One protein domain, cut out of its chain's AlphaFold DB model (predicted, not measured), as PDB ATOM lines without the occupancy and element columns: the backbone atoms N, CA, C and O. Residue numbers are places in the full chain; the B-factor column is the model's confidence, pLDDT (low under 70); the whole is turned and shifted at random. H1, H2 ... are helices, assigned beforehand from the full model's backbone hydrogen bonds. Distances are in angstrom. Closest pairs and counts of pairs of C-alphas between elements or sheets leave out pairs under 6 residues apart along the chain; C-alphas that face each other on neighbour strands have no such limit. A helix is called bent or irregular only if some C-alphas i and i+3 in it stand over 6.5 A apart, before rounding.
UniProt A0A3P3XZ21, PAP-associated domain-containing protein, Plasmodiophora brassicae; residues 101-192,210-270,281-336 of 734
ATOM      1  N   GLU A 101    -462.201 288.869  42.501       86.31
ATOM      2  CA  GLU A 101    -461.011 288.086  42.170       86.31
ATOM      3  C   GLU A 101    -459.778 288.979  41.999       86.31
ATOM      4  O   GLU A 101    -458.720 288.696  42.553       86.31
ATOM      5  N   ASN A 102    -459.917 290.111  41.305       82.56
ATOM      6  CA  ASN A 102    -458.812 291.053  41.129       82.56
ATOM      7  C   ASN A 102    -458.410 291.743  42.440       82.56
ATOM      8  O   ASN A 102    -457.222 291.960  42.660       82.56
ATOM      9  N   ALA A 103    -459.374 292.087  43.303       80.81
ATOM     10  CA  ALA A 103    -459.080 292.728  44.585       80.81
ATOM     11  C   ALA A 103    -458.297 291.792  45.523       80.81
ATOM     12  O   ALA A 103    -457.330 292.222  46.147       80.81
ATOM     13  N   PHE A 104    -458.681 290.514  45.590       84.19
ATOM     14  CA  PHE A 104    -458.053 289.541  46.486       84.19
ATOM     15  C   PHE A 104    -456.796 288.876  45.897       84.19
ATOM     16  O   PHE A 104    -455.893 288.531  46.655       84.19
ATOM     17  N   ARG A 105    -456.643 288.816  44.566       80.81
ATOM     18  CA  ARG A 105    -455.412 288.358  43.885       80.81
ATOM     19  C   ARG A 105    -454.159 289.115  44.327       80.81
ATOM     20  O   ARG A 105    -453.111 288.510  44.560       80.81
ATOM     21  N   ASP A 106    -454.242 290.442  44.395       74.38
ATOM     22  CA  ASP A 106    -453.090 291.282  44.735       74.38
ATOM     23  C   ASP A 106    -452.802 291.264  46.245       74.38
ATOM     24  O   ASP A 106    -451.633 291.293  46.642       74.38
ATOM     25  N   PHE A 107    -453.843 291.107  47.073       78.00
ATOM     26  CA  PHE A 107    -453.719 290.795  48.497       78.00
ATOM     27  C   PHE A 107    -452.972 289.473  48.719       78.00
ATOM     28  O   PHE A 107    -451.884 289.498  49.295       78.00
ATOM     29  N   GLU A 108    -453.489 288.346  48.210       78.75
ATOM     30  CA  GLU A 108    -452.885 287.017  48.385       78.75
ATOM     31  C   GLU A 108    -451.424 286.997  47.901       78.75
ATOM     32  O   GLU A 108    -450.537 286.518  48.613       78.75
ATOM     33  N   ARG A 109    -451.127 287.599  46.734       74.69
ATOM     34  CA  ARG A 109    -449.748 287.701  46.219       74.69
ATOM     35  C   ARG A 109    -448.824 288.445  47.179       74.69
ATOM     36  O   ARG A 109    -447.713 287.981  47.454       74.69
ATOM     37  N   THR A 110    -449.247 289.619  47.642       73.12
ATOM     38  CA  THR A 110    -448.433 290.484  48.510       73.12
ATOM     39  C   THR A 110    -448.177 289.791  49.841       73.12
ATOM     40  O   THR A 110    -447.035 289.697  50.287       73.12
ATOM     41  N   PHE A 111    -449.232 289.224  50.416       74.31
ATOM     42  CA  PHE A 111    -449.246 288.486  51.669       74.31
ATOM     43  C   PHE A 111    -448.259 287.302  51.666       74.31
ATOM     44  O   PHE A 111    -447.348 287.259  52.496       74.31
ATOM     45  N   VAL A 112    -448.344 286.412  50.667       72.50
ATOM     46  CA  VAL A 112    -447.395 285.295  50.481       72.50
ATOM     47  C   VAL A 112    -445.958 285.800  50.333       72.50
ATOM     48  O   VAL A 112    -445.042 285.281  50.972       72.50
ATOM     49  N   THR A 113    -445.744 286.826  49.504       72.31
ATOM     50  CA  THR A 113    -444.399 287.351  49.219       72.31
ATOM     51  C   THR A 113    -443.731 287.900  50.482       72.31
ATOM     52  O   THR A 113    -442.545 287.652  50.715       72.31
ATOM     53  N   GLN A 114    -444.483 288.610  51.330       73.19
ATOM     54  CA  GLN A 114    -443.972 289.107  52.608       73.19
ATOM     55  C   GLN A 114    -443.674 287.961  53.588       73.19
ATOM     56  O   GLN A 114    -442.663 288.029  54.288       73.19
ATOM     57  N   LEU A 115    -444.511 286.914  53.644       73.81
ATOM     58  CA  LEU A 115    -444.309 285.781  54.561       73.81
ATOM     59  C   LEU A 115    -443.002 285.062  54.249       73.81
ATOM     60  O   LEU A 115    -442.164 284.861  55.125       73.81
ATOM     61  N   VAL A 116    -442.821 284.720  52.976       72.56
ATOM     62  CA  VAL A 116    -441.626 284.040  52.481       72.56
ATOM     63  C   VAL A 116    -440.369 284.879  52.753       72.56
ATOM     64  O   VAL A 116    -439.339 284.328  53.140       72.56
ATOM     65  N   SER A 117    -440.460 286.210  52.647       75.00
ATOM     66  CA  SER A 117    -439.386 287.138  53.036       75.00
ATOM     67  C   SER A 117    -439.059 287.078  54.537       75.00
ATOM     68  O   SER A 117    -437.884 286.951  54.901       75.00
ATOM     69  N   LEU A 118    -440.070 287.102  55.423       75.81
ATOM     70  CA  LEU A 118    -439.859 286.948  56.869       75.81
ATOM     71  C   LEU A 118    -439.208 285.594  57.178       75.81
ATOM     72  O   LEU A 118    -438.148 285.566  57.805       75.81
ATOM     73  N   MET A 119    -439.791 284.496  56.692       75.62
ATOM     74  CA  MET A 119    -439.281 283.136  56.896       75.62
ATOM     75  C   MET A 119    -437.831 282.981  56.434       75.62
ATOM     76  O   MET A 119    -437.016 282.401  57.153       75.62
ATOM     77  N   HIS A 120    -437.482 283.522  55.263       75.44
ATOM     78  CA  HIS A 120    -436.105 283.512  54.778       75.44
ATOM     79  C   HIS A 120    -435.189 284.290  55.729       75.44
ATOM     80  O   HIS A 120    -434.126 283.788  56.085       75.44
ATOM     81  N   SER A 121    -435.582 285.489  56.177       76.75
ATOM     82  CA  SER A 121    -434.765 286.273  57.116       76.75
ATOM     83  C   SER A 121    -434.579 285.579  58.474       76.75
ATOM     84  O   SER A 121    -433.473 285.595  59.013       76.75
ATOM     85  N   ALA A 122    -435.608 284.893  58.983       78.50
ATOM     86  CA  ALA A 122    -435.529 284.098  60.208       78.50
ATOM     87  C   ALA A 122    -434.611 282.879  60.031       78.50
ATOM     88  O   ALA A 122    -433.697 282.676  60.826       78.50
ATOM     89  N   THR A 123    -434.768 282.137  58.931       77.94
ATOM     90  CA  THR A 123    -433.928 280.973  58.603       77.94
ATOM     91  C   THR A 123    -432.454 281.365  58.441       77.94
ATOM     92  O   THR A 123    -431.571 280.660  58.929       77.94
ATOM     93  N   SER A 124    -432.160 282.507  57.805       79.94
ATOM     94  CA  SER A 124    -430.794 283.038  57.703       79.94
ATOM     95  C   SER A 124    -430.203 283.357  59.081       79.94
ATOM     96  O   SER A 124    -429.076 282.954  59.372       79.94
ATOM     97  N   VAL A 125    -430.963 284.028  59.953       77.62
ATOM     98  CA  VAL A 125    -430.539 284.335  61.330       77.62
ATOM     99  C   VAL A 125    -430.329 283.067  62.160       77.62
ATOM    100  O   VAL A 125    -429.334 282.979  62.879       77.62
ATOM    101  N   ASP A 126    -431.180 282.055  62.019       79.38
ATOM    102  CA  ASP A 126    -431.015 280.756  62.671       79.38
ATOM    103  C   ASP A 126    -429.732 280.041  62.232       79.38
ATOM    104  O   ASP A 126    -428.990 279.527  63.069       79.38
ATOM    105  N   VAL A 127    -429.442 280.010  60.926       79.06
ATOM    106  CA  VAL A 127    -428.210 279.403  60.393       79.06
ATOM    107  C   VAL A 127    -426.977 280.103  60.963       79.06
ATOM    108  O   VAL A 127    -426.066 279.423  61.444       79.06
ATOM    109  N   TRP A 128    -426.965 281.440  60.996       76.69
ATOM    110  CA  TRP A 128    -425.894 282.198  61.645       76.69
ATOM    111  C   TRP A 128    -425.795 281.890  63.144       76.69
ATOM    112  O   TRP A 128    -424.701 281.620  63.636       76.69
ATOM    113  N   THR A 129    -426.920 281.861  63.857       75.88
ATOM    114  CA  THR A 129    -426.976 281.615  65.307       75.88
ATOM    115  C   THR A 129    -426.441 280.226  65.661       75.88
ATOM    116  O   THR A 129    -425.569 280.116  66.521       75.88
ATOM    117  N   ARG A 130    -426.863 279.173  64.943       76.94
ATOM    118  CA  ARG A 130    -426.339 277.805  65.117       76.94
ATOM    119  C   ARG A 130    -424.849 277.716  64.775       76.94
ATOM    120  O   ARG A 130    -424.093 277.091  65.518       76.94
ATOM    121  N   HIS A 131    -424.400 278.358  63.690       74.69
ATOM    122  CA  HIS A 131    -422.986 278.349  63.303       74.69
ATOM    123  C   HIS A 131    -422.105 279.018  64.370       74.69
ATOM    124  O   HIS A 131    -421.109 278.437  64.803       74.69
ATOM    125  N   ILE A 132    -422.509 280.190  64.871       69.88
ATOM    126  CA  ILE A 132    -421.794 280.903  65.937       69.88
ATOM    127  C   ILE A 132    -421.799 280.082  67.237       69.88
ATOM    128  O   ILE A 132    -420.728 279.835  67.794       69.88
ATOM    129  N   ALA A 133    -422.956 279.578  67.674       71.00
ATOM    130  CA  ALA A 133    -423.079 278.759  68.884       71.00
ATOM    131  C   ALA A 133    -422.232 277.474  68.825       71.00
ATOM    132  O   ALA A 133    -421.623 277.083  69.822       71.00
ATOM    133  N   SER A 134    -422.114 276.851  67.645       69.31
ATOM    134  CA  SER A 134    -421.230 275.693  67.444       69.31
ATOM    135  C   SER A 134    -419.749 276.029  67.672       69.31
ATOM    136  O   SER A 134    -419.023 275.225  68.249       69.31
ATOM    137  N   SER A 135    -419.311 277.247  67.325       64.06
ATOM    138  CA  SER A 135    -417.945 277.725  67.595       64.06
ATOM    139  C   SER A 135    -417.701 278.116  69.063       64.06
ATOM    140  O   SER A 135    -416.552 278.172  69.504       64.06
ATOM    141  N   ALA A 136    -418.776 278.352  69.826       61.28
ATOM    142  CA  ALA A 136    -418.760 278.672  71.254       61.28
ATOM    143  C   ALA A 136    -418.958 277.446  72.173       61.28
ATOM    144  O   ALA A 136    -418.807 277.571  73.384       61.28
ATOM    145  N   ASN A 137    -419.236 276.262  71.607       64.06
ATOM    146  CA  ASN A 137    -419.603 275.031  72.323       64.06
ATOM    147  C   ASN A 137    -420.971 275.093  73.050       64.06
ATOM    148  O   ASN A 137    -421.214 274.339  73.989       64.06
ATOM    149  N   GLU A 138    -421.880 275.962  72.589       62.03
ATOM    150  CA  GLU A 138    -423.235 276.180  73.142       62.03
ATOM    151  C   GLU A 138    -424.346 275.499  72.306       62.03
ATOM    152  O   GLU A 138    -425.540 275.734  72.505       62.03
ATOM    153  N   SER A 139    -423.970 274.648  71.344       61.34
ATOM    154  CA  SER A 139    -424.870 274.122  70.304       61.34
ATOM    155  C   SER A 139    -426.080 273.340  70.825       61.34
ATOM    156  O   SER A 139    -427.141 273.402  70.210       61.34
ATOM    157  N   MET A 140    -425.948 272.626  71.949       56.69
ATOM    158  CA  MET A 140    -427.032 271.805  72.502       56.69
ATOM    159  C   MET A 140    -428.231 272.660  72.938       56.69
ATOM    160  O   MET A 140    -429.356 272.373  72.548       56.69
ATOM    161  N   TYR A 141    -427.975 273.754  73.662       60.09
ATOM    162  CA  TYR A 141    -429.005 274.678  74.152       60.09
ATOM    163  C   TYR A 141    -429.656 275.473  73.009       60.09
ATOM    164  O   TYR A 141    -430.862 275.696  72.988       60.09
ATOM    165  N   VAL A 142    -428.861 275.862  72.005       62.41
ATOM    166  CA  VAL A 142    -429.347 276.627  70.846       62.41
ATOM    167  C   VAL A 142    -430.224 275.785  69.911       62.41
ATOM    168  O   VAL A 142    -431.153 276.320  69.311       62.41
ATOM    169  N   ASN A 143    -429.989 274.474  69.815       63.91
ATOM    170  CA  ASN A 143    -430.831 273.577  69.019       63.91
ATOM    171  C   ASN A 143    -432.210 273.302  69.650       63.91
ATOM    172  O   ASN A 143    -433.132 272.960  68.921       63.91
ATOM    173  N   GLU A 144    -432.358 273.452  70.970       63.06
ATOM    174  CA  GLU A 144    -433.621 273.222  71.695       63.06
ATOM    175  C   GLU A 144    -434.543 274.463  71.700       63.06
ATOM    176  O   GLU A 144    -435.750 274.349  71.894       63.06
ATOM    177  N   LEU A 145    -433.980 275.657  71.458       60.75
ATOM    178  CA  LEU A 145    -434.676 276.951  71.545       60.75
ATOM    179  C   LEU A 145    -435.015 277.610  70.198       60.75
ATOM    180  O   LEU A 145    -435.794 278.566  70.171       60.75
ATOM    181  N   LEU A 146    -434.426 277.147  69.094       63.34
ATOM    182  CA  LEU A 146    -434.728 277.646  67.750       63.34
ATOM    183  C   LEU A 146    -435.815 276.814  67.073       63.34
ATOM    184  O   LEU A 146    -435.919 275.609  67.287       63.34
ATOM    185  N   GLY A 147    -436.571 277.460  66.182       60.59
ATOM    186  CA  GLY A 147    -437.437 276.747  65.252       60.59
ATOM    187  C   GLY A 147    -436.630 275.770  64.395       60.59
ATOM    188  O   GLY A 147    -435.487 276.037  63.994       60.59
ATOM    189  N   THR A 148    -437.224 274.620  64.098       63.94
ATOM    190  CA  THR A 148    -436.658 273.720  63.097       63.94
ATOM    191  C   THR A 148    -436.873 274.315  61.702       63.94
ATOM    192  O   THR A 148    -437.788 275.108  61.478       63.94
ATOM    193  N   GLY A 149    -436.067 273.907  60.716       62.78
ATOM    194  CA  GLY A 149    -436.366 274.241  59.314       62.78
ATOM    195  C   GLY A 149    -437.742 273.717  58.867       62.78
ATOM    196  O   GLY A 149    -438.359 274.302  57.980       62.78
ATOM    197  N   GLN A 150    -438.234 272.664  59.531       67.50
ATOM    198  CA  GLN A 150    -439.552 272.080  59.312       67.50
ATOM    199  C   GLN A 150    -440.682 272.999  59.800       67.50
ATOM    200  O   GLN A 150    -441.630 273.200  59.055       67.50
ATOM    201  N   ASP A 151    -440.556 273.651  60.965       70.12
ATOM    202  CA  ASP A 151    -441.564 274.604  61.468       70.12
ATOM    203  C   ASP A 151    -441.884 275.708  60.445       70.12
ATOM    204  O   ASP A 151    -443.043 276.065  60.228       70.12
ATOM    205  N   PHE A 152    -440.849 276.257  59.801       68.50
ATOM    206  CA  PHE A 152    -441.003 277.283  58.769       68.50
ATOM    207  C   PHE A 152    -441.580 276.712  57.464       68.50
ATOM    208  O   PHE A 152    -442.376 277.377  56.801       68.50
ATOM    209  N   TYR A 153    -441.216 275.479  57.101       69.19
ATOM    210  CA  TYR A 153    -441.760 274.783  55.934       69.19
ATOM    211  C   TYR A 153    -443.252 274.462  56.099       69.19
ATOM    212  O   TYR A 153    -444.039 274.769  55.206       69.19
ATOM    213  N   ASP A 154    -443.657 273.929  57.254       73.06
ATOM    214  CA  ASP A 154    -445.045 273.574  57.570       73.06
ATOM    215  C   ASP A 154    -445.954 274.814  57.566       73.06
ATOM    216  O   ASP A 154    -447.076 274.772  57.056       73.06
ATOM    217  N   VAL A 155    -445.445 275.950  58.060       73.38
ATOM    218  CA  VAL A 155    -446.098 277.260  57.928       73.38
ATOM    219  C   VAL A 155    -446.313 277.615  56.453       73.38
ATOM    220  O   VAL A 155    -447.447 277.887  56.065       73.38
ATOM    221  N   ALA A 156    -445.276 277.577  55.606       69.94
ATOM    222  CA  ALA A 156    -445.437 277.896  54.183       69.94
ATOM    223  C   ALA A 156    -446.348 276.914  53.435       69.94
ATOM    224  O   ALA A 156    -447.139 277.359  52.607       69.94
ATOM    225  N   ALA A 157    -446.294 275.616  53.736       71.12
ATOM    226  CA  ALA A 157    -447.177 274.614  53.142       71.12
ATOM    227  C   ALA A 157    -448.649 274.876  53.510       71.12
ATOM    228  O   ALA A 157    -449.521 274.860  52.641       71.12
ATOM    229  N   ARG A 158    -448.924 275.215  54.776       73.94
ATOM    230  CA  ARG A 158    -450.278 275.539  55.255       73.94
ATOM    231  C   ARG A 158    -450.778 276.925  54.821       73.94
ATOM    232  O   ARG A 158    -451.967 277.205  54.921       73.94
ATOM    233  N   LEU A 159    -449.892 277.789  54.324       72.06
ATOM    234  CA  LEU A 159    -450.254 279.030  53.634       72.06
ATOM    235  C   LEU A 159    -450.439 278.833  52.127       72.06
ATOM    236  O   LEU A 159    -451.345 279.432  51.556       72.06
ATOM    237  N   ALA A 160    -449.665 277.948  51.497       70.44
ATOM    238  CA  ALA A 160    -449.903 277.511  50.123       70.44
ATOM    239  C   ALA A 160    -451.316 276.926  49.962       70.44
ATOM    240  O   ALA A 160    -452.001 277.240  48.991       70.44
ATOM    241  N   SER A 161    -451.793 276.174  50.960       72.81
ATOM    242  CA  SER A 161    -453.150 275.614  51.001       72.81
ATOM    243  C   SER A 161    -454.271 276.622  51.301       72.81
ATOM    244  O   SER A 161    -455.395 276.188  51.528       72.81
ATOM    245  N   LEU A 162    -453.998 277.933  51.357       74.00
ATOM    246  CA  LEU A 162    -455.007 278.993  51.548       74.00
ATOM    247  C   LEU A 162    -455.103 279.959  50.354       74.00
ATOM    248  O   LEU A 162    -456.031 280.760  50.289       74.00
ATOM    249  N   VAL A 163    -454.164 279.894  49.406       74.62
ATOM    250  CA  VAL A 163    -454.128 280.775  48.228       74.62
ATOM    251  C   VAL A 163    -455.119 280.276  47.179       74.62
ATOM    252  O   VAL A 163    -454.957 279.183  46.632       74.62
ATOM    253  N   ARG A 164    -456.125 281.090  46.848       77.06
ATOM    254  CA  ARG A 164    -457.137 280.754  45.832       77.06
ATOM    255  C   ARG A 164    -456.771 281.243  44.441       77.06
ATOM    256  O   ARG A 164    -457.189 280.644  43.449       77.06
ATOM    257  N   VAL A 165    -455.980 282.306  44.339       69.19
ATOM    258  CA  VAL A 165    -455.598 282.911  43.066       69.19
ATOM    259  C   VAL A 165    -454.126 282.644  42.780       69.19
ATOM    260  O   VAL A 165    -453.222 283.237  43.364       69.19
ATOM    261  N   HIS A 166    -453.872 281.739  41.834       62.06
ATOM    262  CA  HIS A 166    -452.513 281.358  41.462       62.06
ATOM    263  C   HIS A 166    -451.732 282.562  40.920       62.06
ATOM    264  O   HIS A 166    -452.136 283.227  39.963       62.06
ATOM    265  N   THR A 167    -450.592 282.847  41.547       53.00
ATOM    266  CA  THR A 167    -449.739 283.980  41.184       53.00
ATOM    267  C   THR A 167    -448.627 283.524  40.249       53.00
ATOM    268  O   THR A 167    -448.086 282.436  40.403       53.00
ATOM    269  N   SER A 168    -448.261 284.353  39.272       47.56
ATOM    270  CA  SER A 168    -447.048 284.175  38.472       47.56
ATOM    271  C   SER A 168    -445.915 285.026  39.057       47.56
ATOM    272  O   SER A 168    -446.069 286.238  39.217       47.56
ATOM    273  N   GLY A 169    -444.772 284.415  39.395       52.06
ATOM    274  CA  GLY A 169    -443.567 285.132  39.844       52.06
ATOM    275  C   GLY A 169    -442.760 284.388  40.912       52.06
ATOM    276  O   GLY A 169    -443.064 283.259  41.258       52.06
ATOM    277  N   ASN A 170    -441.734 285.021  41.488       43.06
ATOM    278  CA  ASN A 170    -440.797 284.339  42.402       43.06
ATOM    279  C   ASN A 170    -441.456 283.707  43.648       43.06
ATOM    280  O   ASN A 170    -440.958 282.705  44.159       43.06
ATOM    281  N   ALA A 171    -442.583 284.253  44.119       45.62
ATOM    282  CA  ALA A 171    -443.381 283.648  45.186       45.62
ATOM    283  C   ALA A 171    -443.971 282.288  44.766       45.62
ATOM    284  O   ALA A 171    -443.968 281.348  45.557       45.62
ATOM    285  N   SER A 172    -444.395 282.150  43.503       47.91
ATOM    286  CA  SER A 172    -444.885 280.881  42.963       47.91
ATOM    287  C   SER A 172    -443.770 279.849  42.858       47.91
ATOM    288  O   SER A 172    -444.023 278.684  43.118       47.91
ATOM    289  N   THR A 173    -442.526 280.251  42.569       48.28
ATOM    290  CA  THR A 173    -441.370 279.337  42.577       48.28
ATOM    291  C   THR A 173    -441.172 278.685  43.945       48.28
ATOM    292  O   THR A 173    -440.900 277.489  44.011       48.28
ATOM    293  N   ILE A 174    -441.339 279.443  45.033       48.03
ATOM    294  CA  ILE A 174    -441.179 278.928  46.400       48.03
ATOM    295  C   ILE A 174    -442.391 278.085  46.814       48.03
ATOM    296  O   ILE A 174    -442.196 276.994  47.341       48.03
ATOM    297  N   LEU A 175    -443.621 278.497  46.480       50.84
ATOM    298  CA  LEU A 175    -444.818 277.663  46.671       50.84
ATOM    299  C   LEU A 175    -444.726 276.325  45.904       50.84
ATOM    300  O   LEU A 175    -445.008 275.275  46.472       50.84
ATOM    301  N   LEU A 176    -444.251 276.343  44.652       49.31
ATOM    302  CA  LEU A 176    -444.030 275.155  43.813       49.31
ATOM    303  C   LEU A 176    -442.950 274.212  44.368       49.31
ATOM    304  O   LEU A 176    -443.031 273.011  44.136       49.31
ATOM    305  N   HIS A 177    -441.951 274.731  45.090       50.09
ATOM    306  CA  HIS A 177    -440.941 273.898  45.760       50.09
ATOM    307  C   HIS A 177    -441.420 273.364  47.115       50.09
ATOM    308  O   HIS A 177    -441.021 272.271  47.502       50.09
ATOM    309  N   VAL A 178    -442.252 274.121  47.837       47.38
ATOM    310  CA  VAL A 178    -442.755 273.738  49.167       47.38
ATOM    311  C   VAL A 178    -443.943 272.776  49.081       47.38
ATOM    312  O   VAL A 178    -444.112 271.940  49.961       47.38
ATOM    313  N   ALA A 179    -444.770 272.847  48.036       48.72
ATOM    314  CA  ALA A 179    -445.928 271.965  47.921       48.72
ATOM    315  C   ALA A 179    -446.389 271.736  46.462       48.72
ATOM    316  O   ALA A 179    -447.460 272.201  46.070       48.72
ATOM    317  N   PRO A 180    -445.639 270.963  45.649       47.25
ATOM    318  CA  PRO A 180    -445.966 270.705  44.238       47.25
ATOM    319  C   PRO A 180    -447.248 269.880  43.993       47.25
ATOM    320  O   PRO A 180    -447.562 269.597  42.843       47.25
ATOM    321  N   GLN A 181    -447.962 269.468  45.049       51.66
ATOM    322  CA  GLN A 181    -449.120 268.558  45.009       51.66
ATOM    323  C   GLN A 181    -450.400 269.159  45.632       51.66
ATOM    324  O   GLN A 181    -451.365 268.430  45.852       51.66
ATOM    325  N   ILE A 182    -450.425 270.454  45.979       51.84
ATOM    326  CA  ILE A 182    -451.643 271.088  46.513       51.84
ATOM    327  C   ILE A 182    -452.640 271.310  45.374       51.84
ATOM    328  O   ILE A 182    -452.373 272.071  44.444       51.84
ATOM    329  N   GLU A 183    -453.803 270.665  45.469       51.72
ATOM    330  CA  GLU A 183    -454.947 270.982  44.612       51.72
ATOM    331  C   GLU A 183    -455.395 272.435  44.862       51.72
ATOM    332  O   GLU A 183    -455.507 272.847  46.021       51.72
ATOM    333  N   PRO A 184    -455.668 273.229  43.810       57.44
ATOM    334  CA  PRO A 184    -456.159 274.590  43.975       57.44
ATOM    335  C   PRO A 184    -457.457 274.620  44.786       57.44
ATOM    336  O   PRO A 184    -458.458 274.024  44.381       57.44
ATOM    337  N   LEU A 185    -457.476 275.380  45.888       66.19
ATOM    338  CA  LEU A 185    -458.737 275.754  46.525       66.19
ATOM    339  C   LEU A 185    -459.647 276.407  45.483       66.19
ATOM    340  O   LEU A 185    -459.207 277.217  44.663       66.19
ATOM    341  N   SER A 186    -460.938 276.079  45.533       76.75
ATOM    342  CA  SER A 186    -461.901 276.667  44.607       76.75
ATOM    343  C   SER A 186    -461.903 278.191  44.757       76.75
ATOM    344  O   SER A 186    -462.066 278.719  45.857       76.75
ATOM    345  N   ASN A 187    -461.725 278.901  43.643       83.50
ATOM    346  CA  ASN A 187    -461.645 280.356  43.624       83.50
ATOM    347  C   ASN A 187    -463.036 280.974  43.860       83.50
ATOM    348  O   ASN A 187    -463.783 281.268  42.924       83.50
ATOM    349  N   ILE A 188    -463.392 281.131  45.140       85.38
ATOM    350  CA  ILE A 188    -464.679 281.673  45.599       85.38
ATOM    351  C   ILE A 188    -464.936 283.082  45.056       85.38
ATOM    352  O   ILE A 188    -466.074 283.402  44.719       85.38
ATOM    353  N   TYR A 189    -463.879 283.879  44.873       87.00
ATOM    354  CA  TYR A 189    -463.961 285.223  44.311       87.00
ATOM    355  C   TYR A 189    -464.389 285.178  42.842       87.00
ATOM    356  O   TYR A 189    -465.376 285.805  42.470       87.00
ATOM    357  N   ALA A 190    -463.723 284.356  42.020       83.19
ATOM    358  CA  ALA A 190    -464.116 284.145  40.627       83.19
ATOM    359  C   ALA A 190    -465.532 283.554  40.511       83.19
ATOM    360  O   ALA A 190    -466.278 283.909  39.600       83.19
ATOM    361  N   ARG A 191    -465.941 282.691  41.454       81.44
ATOM    362  CA  ARG A 191    -467.307 282.145  41.516       81.44
ATOM    363  C   ARG A 191    -468.344 283.231  41.836       81.44
ATOM    364  O   ARG A 191    -469.410 283.248  41.223       81.44
ATOM    365  N   ARG A 192    -468.042 284.151  42.760       86.00
ATOM    366  CA  ARG A 192    -468.906 285.298  43.087       86.00
ATOM    367  C   ARG A 192    -468.994 286.293  41.931       86.00
ATOM    368  O   ARG A 192    -470.099 286.762  41.649       86.00
ATOM    369  N   VAL A 210    -495.490 297.941  37.670       65.56
ATOM    370  CA  VAL A 210    -494.471 296.897  37.456       65.56
ATOM    371  C   VAL A 210    -495.061 295.489  37.616       65.56
ATOM    372  O   VAL A 210    -495.774 295.256  38.596       65.56
ATOM    373  N   PRO A 211    -494.807 294.554  36.675       72.44
ATOM    374  CA  PRO A 211    -495.268 293.174  36.785       72.44
ATOM    375  C   PRO A 211    -494.788 292.511  38.076       72.44
ATOM    376  O   PRO A 211    -493.631 292.647  38.476       72.44
ATOM    377  N   LEU A 212    -495.686 291.761  38.718       74.88
ATOM    378  CA  LEU A 212    -495.370 291.056  39.959       74.88
ATOM    379  C   LEU A 212    -494.273 290.002  39.733       74.88
ATOM    380  O   LEU A 212    -493.394 289.862  40.574       74.88
ATOM    381  N   ASP A 213    -494.266 289.351  38.567       75.81
ATOM    382  CA  ASP A 213    -493.248 288.368  38.175       75.81
ATOM    383  C   ASP A 213    -491.847 288.988  38.051       75.81
ATOM    384  O   ASP A 213    -490.865 288.397  38.505       75.81
ATOM    385  N   ASP A 214    -491.742 290.210  37.510       78.06
ATOM    386  CA  ASP A 214    -490.476 290.953  37.431       78.06
ATOM    387  C   ASP A 214    -489.972 291.316  38.834       78.06
ATOM    388  O   ASP A 214    -488.778 291.206  39.121       78.06
ATOM    389  N   LEU A 215    -490.881 291.705  39.736       80.06
ATOM    390  CA  LEU A 215    -490.560 292.010  41.129       80.06
ATOM    391  C   LEU A 215    -490.132 290.754  41.906       80.06
ATOM    392  O   LEU A 215    -489.093 290.779  42.560       80.06
ATOM    393  N   VAL A 216    -490.853 289.639  41.782       81.88
ATOM    394  CA  VAL A 216    -490.487 288.345  42.389       81.88
ATOM    395  C   VAL A 216    -489.137 287.851  41.854       81.88
ATOM    396  O   VAL A 216    -488.272 287.451  42.635       81.88
ATOM    397  N   THR A 217    -488.895 287.966  40.545       83.19
ATOM    398  CA  THR A 217    -487.601 287.639  39.920       83.19
ATOM    399  C   THR A 217    -486.479 288.531  40.457       83.19
ATOM    400  O   THR A 217    -485.388 288.052  40.784       83.19
ATOM    401  N   ALA A 218    -486.740 289.829  40.609       83.19
ATOM    402  CA  ALA A 218    -485.796 290.803  41.144       83.19
ATOM    403  C   ALA A 218    -485.470 290.571  42.632       83.19
ATOM    404  O   ALA A 218    -484.307 290.716  43.026       83.19
ATOM    405  N   ILE A 219    -486.459 290.175  43.438       85.50
ATOM    406  CA  ILE A 219    -486.304 289.753  44.837       85.50
ATOM    407  C   ILE A 219    -485.462 288.474  44.912       85.50
ATOM    408  O   ILE A 219    -484.440 288.462  45.595       85.50
ATOM    409  N   SER A 220    -485.831 287.434  44.156       86.19
ATOM    410  CA  SER A 220    -485.120 286.146  44.107       86.19
ATOM    411  C   SER A 220    -483.652 286.306  43.690       86.19
ATOM    412  O   SER A 220    -482.743 285.792  44.347       86.19
ATOM    413  N   THR A 221    -483.391 287.128  42.667       86.19
ATOM    414  CA  THR A 221    -482.027 287.450  42.213       86.19
ATOM    415  C   THR A 221    -481.232 288.212  43.276       86.19
ATOM    416  O   THR A 221    -480.039 287.966  43.449       86.19
ATOM    417  N   THR A 222    -481.872 289.133  44.006       86.44
ATOM    418  CA  THR A 222    -481.212 289.876  45.094       86.44
ATOM    419  C   THR A 222    -480.885 288.937  46.259       86.44
ATOM    420  O   THR A 222    -479.753 288.939  46.726       86.44
ATOM    421  N   SER A 223    -481.819 288.063  46.648       89.94
ATOM    422  CA  SER A 223    -481.617 287.023  47.666       89.94
ATOM    423  C   SER A 223    -480.477 286.067  47.307       89.94
ATOM    424  O   SER A 223    -479.561 285.881  48.104       89.94
ATOM    425  N   SER A 224    -480.448 285.556  46.072       87.50
ATOM    426  CA  SER A 224    -479.367 284.681  45.594       87.50
ATOM    427  C   SER A 224    -477.994 285.360  45.643       87.50
ATOM    428  O   SER A 224    -477.002 284.721  45.991       87.50
ATOM    429  N   GLN A 225    -477.916 286.662  45.345       88.75
ATOM    430  CA  GLN A 225    -476.667 287.415  45.470       88.75
ATOM    431  C   GLN A 225    -476.271 287.690  46.925       88.75
ATOM    432  O   GLN A 225    -475.091 287.565  47.244       88.75
ATOM    433  N   THR A 226    -477.222 287.997  47.814       88.56
ATOM    434  CA  THR A 226    -476.954 288.133  49.255       88.56
ATOM    435  C   THR A 226    -476.421 286.828  49.841       88.56
ATOM    436  O   THR A 226    -475.400 286.848  50.527       88.56
ATOM    437  N   LEU A 227    -477.029 285.686  49.498       87.31
ATOM    438  CA  LEU A 227    -476.567 284.354  49.899       87.31
ATOM    439  C   LEU A 227    -475.169 284.030  49.347       87.31
ATOM    440  O   LEU A 227    -474.312 283.554  50.089       87.31
ATOM    441  N   ALA A 228    -474.897 284.340  48.074       87.25
ATOM    442  CA  ALA A 228    -473.576 284.131  47.477       87.25
ATOM    443  C   ALA A 228    -472.483 284.997  48.135       87.25
ATOM    444  O   ALA A 228    -471.376 284.516  48.373       87.25
ATOM    445  N   THR A 229    -472.783 286.260  48.458       90.31
ATOM    446  CA  THR A 229    -471.860 287.149  49.185       90.31
ATOM    447  C   THR A 229    -471.667 286.703  50.634       90.31
ATOM    448  O   THR A 229    -470.543 286.748  51.126       90.31
ATOM    449  N   ARG A 230    -472.726 286.222  51.301       92.12
ATOM    450  CA  ARG A 230    -472.670 285.655  52.657       92.12
ATOM    451  C   ARG A 230    -471.761 284.427  52.717       92.12
ATOM    452  O   ARG A 230    -470.812 284.439  53.489       92.12
ATOM    453  N   SER A 231    -471.982 283.438  51.849       90.12
ATOM    454  CA  SER A 231    -471.150 282.227  51.779       90.12
ATOM    455  C   SER A 231    -469.681 282.545  51.473       90.12
ATOM    456  O   SER A 231    -468.790 281.998  52.115       90.12
ATOM    457  N   MET A 232    -469.408 283.484  50.557       92.06
ATOM    458  CA  MET A 232    -468.038 283.936  50.295       92.06
ATOM    459  C   MET A 232    -467.403 284.597  51.532       92.06
ATOM    460  O   MET A 232    -466.226 284.375  51.800       92.06
ATOM    461  N   LEU A 233    -468.158 285.396  52.292       91.94
ATOM    462  CA  LEU A 233    -467.660 286.056  53.503       91.94
ATOM    463  C   LEU A 233    -467.414 285.068  54.660       91.94
ATOM    464  O   LEU A 233    -466.465 285.253  55.417       91.94
ATOM    465  N   GLU A 234    -468.222 284.013  54.776       89.50
ATOM    466  CA  GLU A 234    -468.043 282.922  55.751       89.50
ATOM    467  C   GLU A 234    -466.753 282.127  55.486       89.50
ATOM    468  O   GLU A 234    -465.966 281.894  56.411       89.50
ATOM    469  N   ASP A 235    -466.474 281.802  54.218       86.50
ATOM    470  CA  ASP A 235    -465.195 281.210  53.804       86.50
ATOM    471  C   ASP A 235    -464.017 282.155  54.132       86.50
ATOM    472  O   ASP A 235    -463.010 281.731  54.701       86.50
ATOM    473  N   MET A 236    -464.157 283.454  53.842       88.12
ATOM    474  CA  MET A 236    -463.113 284.461  54.082       88.12
ATOM    475  C   MET A 236    -462.825 284.734  55.567       88.12
ATOM    476  O   MET A 236    -461.673 285.000  55.921       88.12
ATOM    477  N   ASP A 237    -463.827 284.699  56.450       88.00
ATOM    478  CA  ASP A 237    -463.603 284.821  57.898       88.00
ATOM    479  C   ASP A 237    -462.960 283.548  58.469       88.00
ATOM    480  O   ASP A 237    -462.049 283.623  59.298       88.00
ATOM    481  N   THR A 238    -463.336 282.378  57.937       86.12
ATOM    482  CA  THR A 238    -462.663 281.108  58.245       86.12
ATOM    483  C   THR A 238    -461.176 281.181  57.881       86.12
ATOM    484  O   THR A 238    -460.324 280.865  58.717       86.12
ATOM    485  N   ASP A 239    -460.837 281.684  56.688       83.44
ATOM    486  CA  ASP A 239    -459.442 281.914  56.300       83.44
ATOM    487  C   ASP A 239    -458.742 282.875  57.254       83.44
ATOM    488  O   ASP A 239    -457.647 282.579  57.723       83.44
ATOM    489  N   ARG A 240    -459.364 284.021  57.570       87.25
ATOM    490  CA  ARG A 240    -458.794 285.044  58.459       87.25
ATOM    491  C   ARG A 240    -458.355 284.436  59.792       87.25
ATOM    492  O   ARG A 240    -457.252 284.734  60.254       87.25
ATOM    493  N   ILE A 241    -459.156 283.544  60.379       83.69
ATOM    494  CA  ILE A 241    -458.817 282.824  61.618       83.69
ATOM    495  C   ILE A 241    -457.571 281.939  61.427       83.69
ATOM    496  O   ILE A 241    -456.658 281.970  62.261       83.69
ATOM    497  N   VAL A 242    -457.485 281.186  60.326       81.50
ATOM    498  CA  VAL A 242    -456.323 280.326  60.033       81.50
ATOM    499  C   VAL A 242    -455.067 281.165  59.760       81.50
ATOM    500  O   VAL A 242    -454.014 280.906  60.351       81.50
ATOM    501  N   LEU A 243    -455.183 282.204  58.931       80.25
ATOM    502  CA  LEU A 243    -454.126 283.158  58.592       80.25
ATOM    503  C   LEU A 243    -453.571 283.830  59.852       80.25
ATOM    504  O   LEU A 243    -452.356 283.857  60.045       80.25
ATOM    505  N   ARG A 244    -454.445 284.284  60.759       85.88
ATOM    506  CA  ARG A 244    -454.080 284.846  62.068       85.88
ATOM    507  C   ARG A 244    -453.251 283.870  62.905       85.88
ATOM    508  O   ARG A 244    -452.230 284.260  63.474       85.88
ATOM    509  N   GLY A 245    -453.665 282.603  62.970       82.69
ATOM    510  CA  GLY A 245    -452.941 281.551  63.692       82.69
ATOM    511  C   GLY A 245    -451.548 281.287  63.114       82.69
ATOM    512  O   GLY A 245    -450.565 281.232  63.856       82.69
ATOM    513  N   LEU A 246    -451.445 281.195  61.785       79.94
ATOM    514  CA  LEU A 246    -450.175 281.008  61.076       79.94
ATOM    515  C   LEU A 246    -449.246 282.217  61.234       79.94
ATOM    516  O   LEU A 246    -448.056 282.051  61.508       79.94
ATOM    517  N   TYR A 247    -449.784 283.433  61.153       80.50
ATOM    518  CA  TYR A 247    -449.036 284.671  61.379       80.50
ATOM    519  C   TYR A 247    -448.488 284.739  62.795       80.50
ATOM    520  O   TYR A 247    -447.307 285.035  62.984       80.50
ATOM    521  N   ARG A 248    -449.311 284.397  63.792       85.62
ATOM    522  CA  ARG A 248    -448.879 284.355  65.187       85.62
ATOM    523  C   ARG A 248    -447.748 283.346  65.396       85.62
ATOM    524  O   ARG A 248    -446.727 283.716  65.968       85.62
ATOM    525  N   ARG A 249    -447.879 282.119  64.870       83.31
ATOM    526  CA  ARG A 249    -446.821 281.091  64.938       83.31
ATOM    527  C   ARG A 249    -445.528 281.559  64.265       83.31
ATOM    528  O   ARG A 249    -444.463 281.405  64.852       83.31
ATOM    529  N   THR A 250    -445.621 282.167  63.082       81.00
ATOM    530  CA  THR A 250    -444.455 282.694  62.347       81.00
ATOM    531  C   THR A 250    -443.754 283.797  63.135       81.00
ATOM    532  O   THR A 250    -442.534 283.769  63.279       81.00
ATOM    533  N   LEU A 251    -444.523 284.738  63.697       84.44
ATOM    534  CA  LEU A 251    -444.001 285.823  64.525       84.44
ATOM    535  C   LEU A 251    -443.304 285.287  65.780       84.44
ATOM    536  O   LEU A 251    -442.214 285.751  66.104       84.44
ATOM    537  N   ASP A 252    -443.906 284.316  66.471       84.94
ATOM    538  CA  ASP A 252    -443.345 283.726  67.689       84.94
ATOM    539  C   ASP A 252    -442.027 282.980  67.389       84.94
ATOM    540  O   ASP A 252    -441.029 283.214  68.071       84.94
ATOM    541  N   LEU A 253    -441.972 282.185  66.310       81.75
ATOM    542  CA  LEU A 253    -440.741 281.531  65.835       81.75
ATOM    543  C   LEU A 253    -439.651 282.556  65.474       81.75
ATOM    544  O   LEU A 253    -438.548 282.510  66.014       81.75
ATOM    545  N   SER A 254    -439.972 283.524  64.611       83.50
ATOM    546  CA  SER A 254    -439.034 284.567  64.167       83.50
ATOM    547  C   SER A 254    -438.553 285.475  65.306       83.50
ATOM    548  O   SER A 254    -437.419 285.957  65.279       83.50
ATOM    549  N   SER A 255    -439.384 285.698  66.328       86.25
ATOM    550  CA  SER A 255    -439.005 286.455  67.526       86.25
ATOM    551  C   SER A 255    -438.015 285.676  68.392       86.25
ATOM    552  O   SER A 255    -437.059 286.267  68.894       86.25
ATOM    553  N   SER A 256    -438.194 284.358  68.537       83.88
ATOM    554  CA  SER A 256    -437.219 283.487  69.206       83.88
ATOM    555  C   SER A 256    -435.876 283.485  68.471       83.88
ATOM    556  O   SER A 256    -434.852 283.748  69.105       83.88
ATOM    557  N   SER A 257    -435.883 283.326  67.141       81.00
ATOM    558  CA  SER A 257    -434.696 283.444  66.279       81.00
ATOM    559  C   SER A 257    -433.945 284.761  66.496       81.00
ATOM    560  O   SER A 257    -432.741 284.770  66.759       81.00
ATOM    561  N   TYR A 258    -434.660 285.891  66.445       84.88
ATOM    562  CA  TYR A 258    -434.067 287.217  66.628       84.88
ATOM    563  C   TYR A 258    -433.485 287.415  68.036       84.88
ATOM    564  O   TYR A 258    -432.359 287.899  68.182       84.88
ATOM    565  N   ASN A 259    -434.228 287.031  69.078       83.75
ATOM    566  CA  ASN A 259    -433.802 287.209  70.466       83.75
ATOM    567  C   ASN A 259    -432.591 286.334  70.813       83.75
ATOM    568  O   ASN A 259    -431.618 286.848  71.368       83.75
ATOM    569  N   LEU A 260    -432.615 285.044  70.458       77.56
ATOM    570  CA  LEU A 260    -431.497 284.140  70.728       77.56
ATOM    571  C   LEU A 260    -430.261 284.536  69.919       77.56
ATOM    572  O   LEU A 260    -429.167 284.639  70.470       77.56
ATOM    573  N   GLY A 261    -430.440 284.856  68.637       75.69
ATOM    574  CA  GLY A 261    -429.364 285.338  67.782       75.69
ATOM    575  C   GLY A 261    -428.711 286.625  68.300       75.69
ATOM    576  O   GLY A 261    -427.489 286.762  68.266       75.69
ATOM    577  N   LYS A 262    -429.504 287.546  68.866       80.56
ATOM    578  CA  LYS A 262    -429.001 288.763  69.520       80.56
ATOM    579  C   LYS A 262    -428.200 288.444  70.786       80.56
ATOM    580  O   LYS A 262    -427.157 289.059  70.994       80.56
ATOM    581  N   ILE A 263    -428.653 287.493  71.609       77.38
ATOM    582  CA  ILE A 263    -427.921 287.035  72.804       77.38
ATOM    583  C   ILE A 263    -426.567 286.441  72.398       77.38
ATOM    584  O   ILE A 263    -425.539 286.862  72.924       77.38
ATOM    585  N   VAL A 264    -426.550 285.545  71.409       73.94
ATOM    586  CA  VAL A 264    -425.330 284.901  70.893       73.94
ATOM    587  C   VAL A 264    -424.357 285.929  70.290       73.94
ATOM    588  O   VAL A 264    -423.157 285.875  70.558       73.94
ATOM    589  N   LEU A 265    -424.855 286.927  69.548       73.44
ATOM    590  CA  LEU A 265    -424.039 288.040  69.040       73.44
ATOM    591  C   LEU A 265    -423.448 288.926  70.149       73.44
ATOM    592  O   LEU A 265    -422.336 289.427  69.993       73.44
ATOM    593  N   MET A 266    -424.177 289.138  71.248       72.69
ATOM    594  CA  MET A 266    -423.729 289.960  72.381       72.69
ATOM    595  C   MET A 266    -422.799 289.209  73.349       72.69
ATOM    596  O   MET A 266    -421.957 289.841  73.985       72.69
ATOM    597  N   GLY A 267    -422.934 287.884  73.470       63.94
ATOM    598  CA  GLY A 267    -422.143 287.047  74.383       63.94
ATOM    599  C   GLY A 267    -420.762 286.634  73.859       63.94
ATOM    600  O   GLY A 267    -419.892 286.248  74.641       63.94
ATOM    601  N   ALA A 268    -420.522 286.730  72.550       60.22
ATOM    602  CA  ALA A 268    -419.291 286.272  71.909       60.22
ATOM    603  C   ALA A 268    -418.059 287.151  72.238       60.22
ATOM    604  O   ALA A 268    -417.677 288.043  71.484       60.22
ATOM    605  N   GLN A 269    -417.377 286.847  73.346       51.84
ATOM    606  CA  GLN A 269    -416.152 287.540  73.788       51.84
ATOM    607  C   GLN A 269    -414.868 287.170  73.006       51.84
ATOM    608  O   GLN A 269    -413.789 287.667  73.329       51.84
ATOM    609  N   ARG A 270    -414.932 286.272  72.012       56.59
ATOM    610  CA  ARG A 270    -413.751 285.763  71.282       56.59
ATOM    611  C   ARG A 270    -413.599 286.388  69.889       56.59
ATOM    612  O   ARG A 270    -414.598 286.769  69.284       56.59
ATOM    613  N   VAL A 281    -424.128 289.266  58.438       77.50
ATOM    614  CA  VAL A 281    -424.871 288.924  59.664       77.50
ATOM    615  C   VAL A 281    -425.677 290.126  60.166       77.50
ATOM    616  O   VAL A 281    -426.889 290.033  60.330       77.50
ATOM    617  N   GLN A 282    -425.050 291.295  60.328       80.06
ATOM    618  CA  GLN A 282    -425.739 292.518  60.758       80.06
ATOM    619  C   GLN A 282    -426.847 292.952  59.782       80.06
ATOM    620  O   GLN A 282    -427.898 293.416  60.224       80.06
ATOM    621  N   SER A 283    -426.647 292.767  58.472       82.31
ATOM    622  CA  SER A 283    -427.674 293.042  57.461       82.31
ATOM    623  C   SER A 283    -428.881 292.108  57.600       82.31
ATOM    624  O   SER A 283    -430.014 292.580  57.547       82.31
ATOM    625  N   ASP A 284    -428.667 290.811  57.820       80.56
ATOM    626  CA  ASP A 284    -429.752 289.832  57.955       80.56
ATOM    627  C   ASP A 284    -430.536 290.009  59.266       80.56
ATOM    628  O   ASP A 284    -431.765 289.944  59.257       80.56
ATOM    629  N   PHE A 285    -429.862 290.354  60.369       81.62
ATOM    630  CA  PHE A 285    -430.529 290.732  61.623       81.62
ATOM    631  C   PHE A 285    -431.346 292.026  61.499       81.62
ATOM    632  O   PHE A 285    -432.438 292.110  62.063       81.62
ATOM    633  N   ALA A 286    -430.852 293.025  60.757       83.25
ATOM    634  CA  ALA A 286    -431.613 294.243  60.483       83.25
ATOM    635  C   ALA A 286    -432.870 293.939  59.650       83.25
ATOM    636  O   ALA A 286    -433.958 294.360  60.032       83.25
ATOM    637  N   LYS A 287    -432.753 293.125  58.587       83.25
ATOM    638  CA  LYS A 287    -433.907 292.655  57.796       83.25
ATOM    639  C   LYS A 287    -434.924 291.909  58.661       83.25
ATOM    640  O   LYS A 287    -436.115 292.174  58.540       83.25
ATOM    641  N   LEU A 288    -434.476 291.002  59.536       83.56
ATOM    642  CA  LEU A 288    -435.375 290.244  60.411       83.56
ATOM    643  C   LEU A 288    -436.125 291.160  61.389       83.56
ATOM    644  O   LEU A 288    -437.332 291.006  61.538       83.56
ATOM    645  N   ARG A 289    -435.452 292.140  62.007       85.62
ATOM    646  CA  ARG A 289    -436.109 293.147  62.860       85.62
ATOM    647  C   ARG A 289    -437.149 293.953  62.079       85.62
ATOM    648  O   ARG A 289    -438.296 294.042  62.507       85.62
ATOM    649  N   ASP A 290    -436.754 294.513  60.938       83.00
ATOM    650  CA  ASP A 290    -437.621 295.376  60.130       83.00
ATOM    651  C   ASP A 290    -438.829 294.589  59.582       83.00
ATOM    652  O   ASP A 290    -439.927 295.132  59.451       83.00
ATOM    653  N   ASN A 291    -438.655 293.288  59.319       81.56
ATOM    654  CA  ASN A 291    -439.755 292.369  59.054       81.56
ATOM    655  C   ASN A 291    -440.623 292.172  60.313       81.56
ATOM    656  O   ASN A 291    -441.815 292.443  60.244       81.56
ATOM    657  N   LEU A 292    -440.073 291.781  61.469       83.88
ATOM    658  CA  LEU A 292    -440.845 291.575  62.710       83.88
ATOM    659  C   LEU A 292    -441.758 292.768  63.062       83.88
ATOM    660  O   LEU A 292    -442.918 292.560  63.413       83.88
ATOM    661  N   GLU A 293    -441.280 294.005  62.904       82.50
ATOM    662  CA  GLU A 293    -442.077 295.223  63.123       82.50
ATOM    663  C   GLU A 293    -443.252 295.345  62.132       82.50
ATOM    664  O   GLU A 293    -444.403 295.523  62.542       82.50
ATOM    665  N   ARG A 294    -443.003 295.171  60.825       78.88
ATOM    666  CA  ARG A 294    -444.060 295.154  59.787       78.88
ATOM    667  C   ARG A 294    -445.086 294.045  60.026       78.88
ATOM    668  O   ARG A 294    -446.267 294.206  59.730       78.88
ATOM    669  N   TRP A 295    -444.634 292.923  60.569       77.50
ATOM    670  CA  TRP A 295    -445.438 291.731  60.804       77.50
ATOM    671  C   TRP A 295    -446.346 291.841  62.030       77.50
ATOM    672  O   TRP A 295    -447.473 291.349  62.000       77.50
ATOM    673  N   GLN A 296    -445.919 292.570  63.063       82.00
ATOM    674  CA  GLN A 296    -446.798 292.967  64.168       82.00
ATOM    675  C   GLN A 296    -447.924 293.897  63.693       82.00
ATOM    676  O   GLN A 296    -449.067 293.734  64.120       82.00
ATOM    677  N   ILE A 297    -447.625 294.824  62.772       80.75
ATOM    678  CA  ILE A 297    -448.642 295.689  62.154       80.75
ATOM    679  C   ILE A 297    -449.647 294.834  61.373       80.75
ATOM    680  O   ILE A 297    -450.842 294.923  61.651       80.75
ATOM    681  N   LEU A 298    -449.181 293.948  60.484       76.50
ATOM    682  CA  LEU A 298    -450.046 293.042  59.715       76.50
ATOM    683  C   LEU A 298    -450.964 292.188  60.600       76.50
ATOM    684  O   LEU A 298    -452.141 292.048  60.281       76.50
ATOM    685  N   LEU A 299    -450.470 291.659  61.725       81.50
ATOM    686  CA  LEU A 299    -451.307 290.907  62.667       81.50
ATOM    687  C   LEU A 299    -452.426 291.785  63.260       81.50
ATOM    688  O   LEU A 299    -453.565 291.335  63.340       81.50
ATOM    689  N   SER A 300    -452.132 293.044  63.602       81.75
ATOM    690  CA  SER A 300    -453.149 293.987  64.098       81.75
ATOM    691  C   SER A 300    -454.162 294.423  63.030       81.75
ATOM    692  O   SER A 300    -455.302 294.739  63.356       81.75
ATOM    693  N   GLU A 301    -453.773 294.408  61.754       78.38
ATOM    694  CA  GLU A 301    -454.687 294.659  60.637       78.38
ATOM    695  C   GLU A 301    -455.570 293.423  60.348       78.38
ATOM    696  O   GLU A 301    -456.745 293.585  60.037       78.38
ATOM    697  N   ILE A 302    -455.066 292.192  60.533       82.88
ATOM    698  CA  ILE A 302    -455.873 290.949  60.500       82.88
ATOM    699  C   ILE A 302    -456.887 290.907  61.657       82.88
ATOM    700  O   ILE A 302    -458.015 290.449  61.466       82.88
ATOM    701  N   ASP A 303    -456.519 291.406  62.841       83.75
ATOM    702  CA  ASP A 303    -457.471 291.617  63.940       83.75
ATOM    703  C   ASP A 303    -458.557 292.632  63.527       83.75
ATOM    704  O   ASP A 303    -459.743 292.373  63.712       83.75
ATOM    705  N   TYR A 304    -458.189 293.743  62.878       84.25
ATOM    706  CA  TYR A 304    -459.145 294.751  62.394       84.25
ATOM    707  C   TYR A 304    -460.038 294.273  61.225       84.25
ATOM    708  O   TYR A 304    -461.160 294.761  61.075       84.25
ATOM    709  N   MET A 305    -459.607 293.285  60.427       86.06
ATOM    710  CA  MET A 305    -460.492 292.636  59.442       86.06
ATOM    711  C   MET A 305    -461.738 292.026  60.104       86.06
ATOM    712  O   MET A 305    -462.784 291.987  59.463       86.06
ATOM    713  N   GLU A 306    -461.656 291.578  61.364       87.56
ATOM    714  CA  GLU A 306    -462.791 291.004  62.106       87.56
ATOM    715  C   GLU A 306    -463.938 292.011  62.251       87.56
ATOM    716  O   GLU A 306    -465.086 291.701  61.932       87.56
ATOM    717  N   ASP A 307    -463.618 293.246  62.650       88.75
ATOM    718  CA  ASP A 307    -464.590 294.335  62.783       88.75
ATOM    719  C   ASP A 307    -465.232 294.689  61.430       88.75
ATOM    720  O   ASP A 307    -466.431 294.974  61.353       88.75
ATOM    721  N   LEU A 308    -464.448 294.648  60.346       87.81
ATOM    722  CA  LEU A 308    -464.926 294.935  58.990       87.81
ATOM    723  C   LEU A 308    -465.820 293.816  58.442       87.81
ATOM    724  O   LEU A 308    -466.879 294.103  57.883       87.81
ATOM    725  N   TYR A 309    -465.449 292.548  58.627       92.31
ATOM    726  CA  TYR A 309    -466.283 291.411  58.227       92.31
ATOM    727  C   TYR A 309    -467.572 291.357  59.044       92.31
ATOM    728  O   TYR A 309    -468.643 291.154  58.473       92.31
ATOM    729  N   LYS A 310    -467.516 291.656  60.345       92.00
ATOM    730  CA  LYS A 310    -468.709 291.803  61.183       92.00
ATOM    731  C   LYS A 310    -469.646 292.903  60.676       92.00
ATOM    732  O   LYS A 310    -470.837 292.654  60.523       92.00
ATOM    733  N   ALA A 311    -469.115 294.077  60.328       90.56
ATOM    734  CA  ALA A 311    -469.914 295.148  59.730       90.56
ATOM    735  C   ALA A 311    -470.538 294.737  58.379       90.56
ATOM    736  O   ALA A 311    -471.684 295.088  58.097       90.56
ATOM    737  N   ALA A 312    -469.827 293.955  57.559       91.69
ATOM    738  CA  ALA A 312    -470.380 293.400  56.325       91.69
ATOM    739  C   ALA A 312    -471.487 292.358  56.596       91.69
ATOM    740  O   ALA A 312    -472.522 292.398  55.932       91.69
ATOM    741  N   PHE A 313    -471.333 291.487  57.600       95.38
ATOM    742  CA  PHE A 313    -472.382 290.559  58.038       95.38
ATOM    743  C   PHE A 313    -473.634 291.280  58.556       95.38
ATOM    744  O   PHE A 313    -474.744 290.868  58.211       95.38
ATOM    745  N   ASP A 314    -473.477 292.366  59.318       94.44
ATOM    746  CA  ASP A 314    -474.590 293.205  59.781       94.44
ATOM    747  C   ASP A 314    -475.343 293.836  58.591       94.44
ATOM    748  O   ASP A 314    -476.578 293.844  58.559       94.44
ATOM    749  N   CYS A 315    -474.620 294.299  57.564       91.25
ATOM    750  CA  CYS A 315    -475.216 294.771  56.312       91.25
ATOM    751  C   CYS A 315    -475.967 293.656  55.560       91.25
ATOM    752  O   CYS A 315    -477.095 293.882  55.126       91.25
ATOM    753  N   LEU A 316    -475.410 292.444  55.450       92.75
ATOM    754  CA  LEU A 316    -476.094 291.304  54.817       92.75
ATOM    755  C   LEU A 316    -477.355 290.891  55.595       92.75
ATOM    756  O   LEU A 316    -478.405 290.699  54.994       92.75
ATOM    757  N   ALA A 317    -477.302 290.856  56.930       92.56
ATOM    758  CA  ALA A 317    -478.478 290.605  57.768       92.56
ATOM    759  C   ALA A 317    -479.539 291.719  57.648       92.56
ATOM    760  O   ALA A 317    -480.737 291.476  57.804       92.56
ATOM    761  N   SER A 318    -479.132 292.957  57.347       91.44
ATOM    762  CA  SER A 318    -480.076 294.020  56.996       91.44
ATOM    763  C   SER A 318    -480.694 293.819  55.611       91.44
ATOM    764  O   SER A 318    -481.882 294.094  55.450       91.44
ATOM    765  N   ALA A 319    -479.933 293.296  54.646       91.38
ATOM    766  CA  ALA A 319    -480.453 292.944  53.329       91.38
ATOM    767  C   ALA A 319    -481.505 291.827  53.414       91.38
ATOM    768  O   ALA A 319    -482.588 291.992  52.856       91.38
ATOM    769  N   ASP A 320    -481.227 290.754  54.161       91.56
ATOM    770  CA  ASP A 320    -482.145 289.619  54.345       91.56
ATOM    771  C   ASP A 320    -483.494 290.072  54.936       91.56
ATOM    772  O   ASP A 320    -484.536 289.855  54.326       91.56
ATOM    773  N   ARG A 321    -483.490 290.852  56.030       93.62
ATOM    774  CA  ARG A 321    -484.733 291.390  56.629       93.62
ATOM    775  C   ARG A 321    -485.584 292.206  55.652       93.62
ATOM    776  O   ARG A 321    -486.808 292.222  55.766       93.62
ATOM    777  N   HIS A 322    -484.953 292.927  54.727       91.00
ATOM    778  CA  HIS A 322    -485.660 293.713  53.720       91.00
ATOM    779  C   HIS A 322    -486.104 292.868  52.514       91.00
ATOM    780  O   HIS A 322    -487.155 293.146  51.938       91.00
ATOM    781  N   ILE A 323    -485.381 291.796  52.177       91.62
ATOM    782  CA  ILE A 323    -485.851 290.759  51.248       91.62
ATOM    783  C   ILE A 323    -487.125 290.111  51.803       91.62
ATOM    784  O   ILE A 323    -488.133 290.104  51.100       91.62
ATOM    785  N   ASP A 324    -487.124 289.672  53.064       91.12
ATOM    786  CA  ASP A 324    -488.279 289.039  53.718       91.12
ATOM    787  C   ASP A 324    -489.510 289.962  53.719       91.12
ATOM    788  O   ASP A 324    -490.621 289.550  53.389       91.12
ATOM    789  N   GLN A 325    -489.312 291.249  54.028       88.69
ATOM    790  CA  GLN A 325    -490.372 292.265  53.979       88.69
ATOM    791  C   GLN A 325    -490.917 292.469  52.556       88.69
ATOM    792  O   GLN A 325    -492.128 292.603  52.374       88.69
ATOM    793  N   SER A 326    -490.051 292.454  51.540       88.31
ATOM    794  CA  SER A 326    -490.447 292.558  50.132       88.31
ATOM    795  C   SER A 326    -491.212 291.310  49.649       88.31
ATOM    796  O   SER A 326    -492.245 291.433  48.986       88.31
ATOM    797  N   GLN A 327    -490.774 290.110  50.052       88.81
ATOM    798  CA  GLN A 327    -491.460 288.836  49.791       88.81
ATOM    799  C   GLN A 327    -492.836 288.767  50.467       88.81
ATOM    800  O   GLN A 327    -493.822 288.374  49.846       88.81
ATOM    801  N   PHE A 328    -492.933 289.189  51.727       87.88
ATOM    802  CA  PHE A 328    -494.198 289.221  52.459       87.88
ATOM    803  C   PHE A 328    -495.223 290.153  51.795       87.88
ATOM    804  O   PHE A 328    -496.379 289.784  51.594       87.88
ATOM    805  N   LEU A 329    -494.801 291.358  51.404       82.75
ATOM    806  CA  LEU A 329    -495.696 292.331  50.773       82.75
ATOM    807  C   LEU A 329    -496.137 291.914  49.361       82.75
ATOM    808  O   LEU A 329    -497.255 292.240  48.968       82.75
ATOM    809  N   THR A 330    -495.305 291.178  48.619       80.94
ATOM    810  CA  THR A 330    -495.669 290.627  47.298       80.94
ATOM    811  C   THR A 330    -496.545 289.379  47.382       80.94
ATOM    812  O   THR A 330    -497.427 289.199  46.542       80.94
ATOM    813  N   SER A 331    -496.385 288.535  48.407       79.88
ATOM    814  CA  SER A 331    -497.279 287.387  48.620       79.88
ATOM    815  C   SER A 331    -498.690 287.815  49.045       79.88
ATOM    816  O   SER A 331    -499.674 287.188  48.645       79.88
ATOM    817  N   LEU A 332    -498.815 288.940  49.759       71.69
ATOM    818  CA  LEU A 332    -500.105 289.534  50.110       71.69
ATOM    819  C   LEU A 332    -500.929 289.924  48.863       71.69
ATOM    820  O   LEU A 332    -502.149 289.747  48.859       71.69
ATOM    821  N   SER A 333    -500.276 290.373  47.781       63.91
ATOM    822  CA  SER A 333    -500.914 290.681  46.488       63.91
ATOM    823  C   SER A 333    -501.626 289.472  45.875       63.91
ATOM    824  O   SER A 333    -502.726 289.597  45.328       63.91
ATOM    825  N   LEU A 334    -500.993 288.298  45.956       58.81
ATOM    826  CA  LEU A 334    -501.503 287.049  45.387       58.81
ATOM    827  C   LEU A 334    -502.761 286.590  46.136       58.81
ATOM    828  O   LEU A 334    -503.787 286.316  45.517       58.81
ATOM    829  N   LEU A 335    -502.717 286.624  47.471       56.44
ATOM    830  CA  LEU A 335    -503.836 286.237  48.338       56.44
ATOM    831  C   LEU A 335    -505.075 287.131  48.158       56.44
ATOM    832  O   LEU A 335    -506.204 286.641  48.195       56.44
ATOM    833  N   VAL A 336    -504.884 288.438  47.939       56.44
ATOM    834  CA  VAL A 336    -505.991 289.370  47.650       56.44
ATOM    835  C   VAL A 336    -506.568 289.139  46.246       56.44
ATOM    836  O   VAL A 336    -507.779 289.260  46.056       56.44
TER     837      VAL A 336
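What this domain is: This is residues 101 to 192, 210 to 270 and 281 to 336 of the 734 residues of the protein "PAP-associated domain-containing protein" of Plasmodiophora brassicae (UniProt A0A3P3XZ21). Look first for two very long helices, H6 and H7, side by side and running opposite ways, which make the length of a rod; H1 packs along them near the end where H6 finishes and H7 begins, and H3 runs back beside H1 and H6. Short H4 crosses over H1 and H3, H2 folds back from the end of H1, and small H5 sits by the first residues of H1. You will find 209 printed residues with seven named helices, H1 to H7 in chain order, and no named strand: the class is all helix. The whole is loose, with a radius of gyration of the C-alphas of 24.5 A and spans of 95 by 31 by 25 A.

How they stand to each other: Begin with H6, residues 212 to 267, and H7, residues 281 to 336, which touch, closest at the C-alphas of Thr 226 and Leu 316, 6.5 A apart, at a shallow tilt of 17 degrees, opposite ways. The hub is H1, residues 101 to 136, touching six helices. With residues 118 to 133 alone it touches H6, the same way at a shallow tilt of 15 degrees; the closest C-alphas are those of Thr 129 and Gly 261, 5.1 A apart. With residues 117 to 128 alone it touches H7, closest at the C-alphas of Ser 121 and Leu 288, 5.2 A apart. H3, residues 149 to 160, touches H1 with a shallow tilt of 1 degree, opposite ways, and the closest C-alphas, Met 119 and Phe 152, are 6.4 A apart. H1, H3, H6 and H7 form an up-and-down bundle, each running against the one before it in the chain. H4, residues 170 to 178, touches H1 at a steep tilt of 65 degrees, closest at the C-alphas of Thr 113 and Ala 171, 5.6 A apart. H2, residues 139 to 145, forms a helical hairpin with H1, closest at the C-alphas of Ala 133 and Ser 139, 5.2 A apart. H5, residues 188 to 192, touches H6, closest at the C-alphas of Ile 188 and Met 232, 6.2 A apart. Every O i to N i+4 pair is within hydrogen-bond range in H3, H4, H5 and H6, against 30 of 32 in H1, 2 of 3 in H2 and 48 of 52 in H7.

Where its parts are: Find C-alpha 212 at (-495.370, 291.056, 39.959); from there H6 runs 81.0 A to C-alpha 267. H7 runs 82.0 A and ends at C-alpha 336, (-505.991, 289.370, 47.650). H1 starts at C-alpha 101, (-461.011, 288.086, 42.170), and runs 52.2 A; it is neither bent nor irregular, but only just: C-alphas 103 and 106 are 6.2 A apart. The others are shorter: H3 16.7 A, H4 12.7 A, H2 10.3 A and H5 6.1 A.

The domain as a whole: The C-alphas farthest apart, Arg 270 and Val 336, are 95.3 A from each other. Residues 193 to 209 and 271 to 280 are not printed, with gaps of 28.6 A between C-alphas 192 and 210 and 16.4 A between C-alphas 270 and 281. Of the links that are printed whole, H1 to H2 and H2 to H3 are tight, H3 to H4 and H4 to H5 are short. The mean pLDDT of the printed part is 76.3, and 51 residues are under 70, among them 134 to 150, 165 to 185, 267 to 270 and 333 to 336.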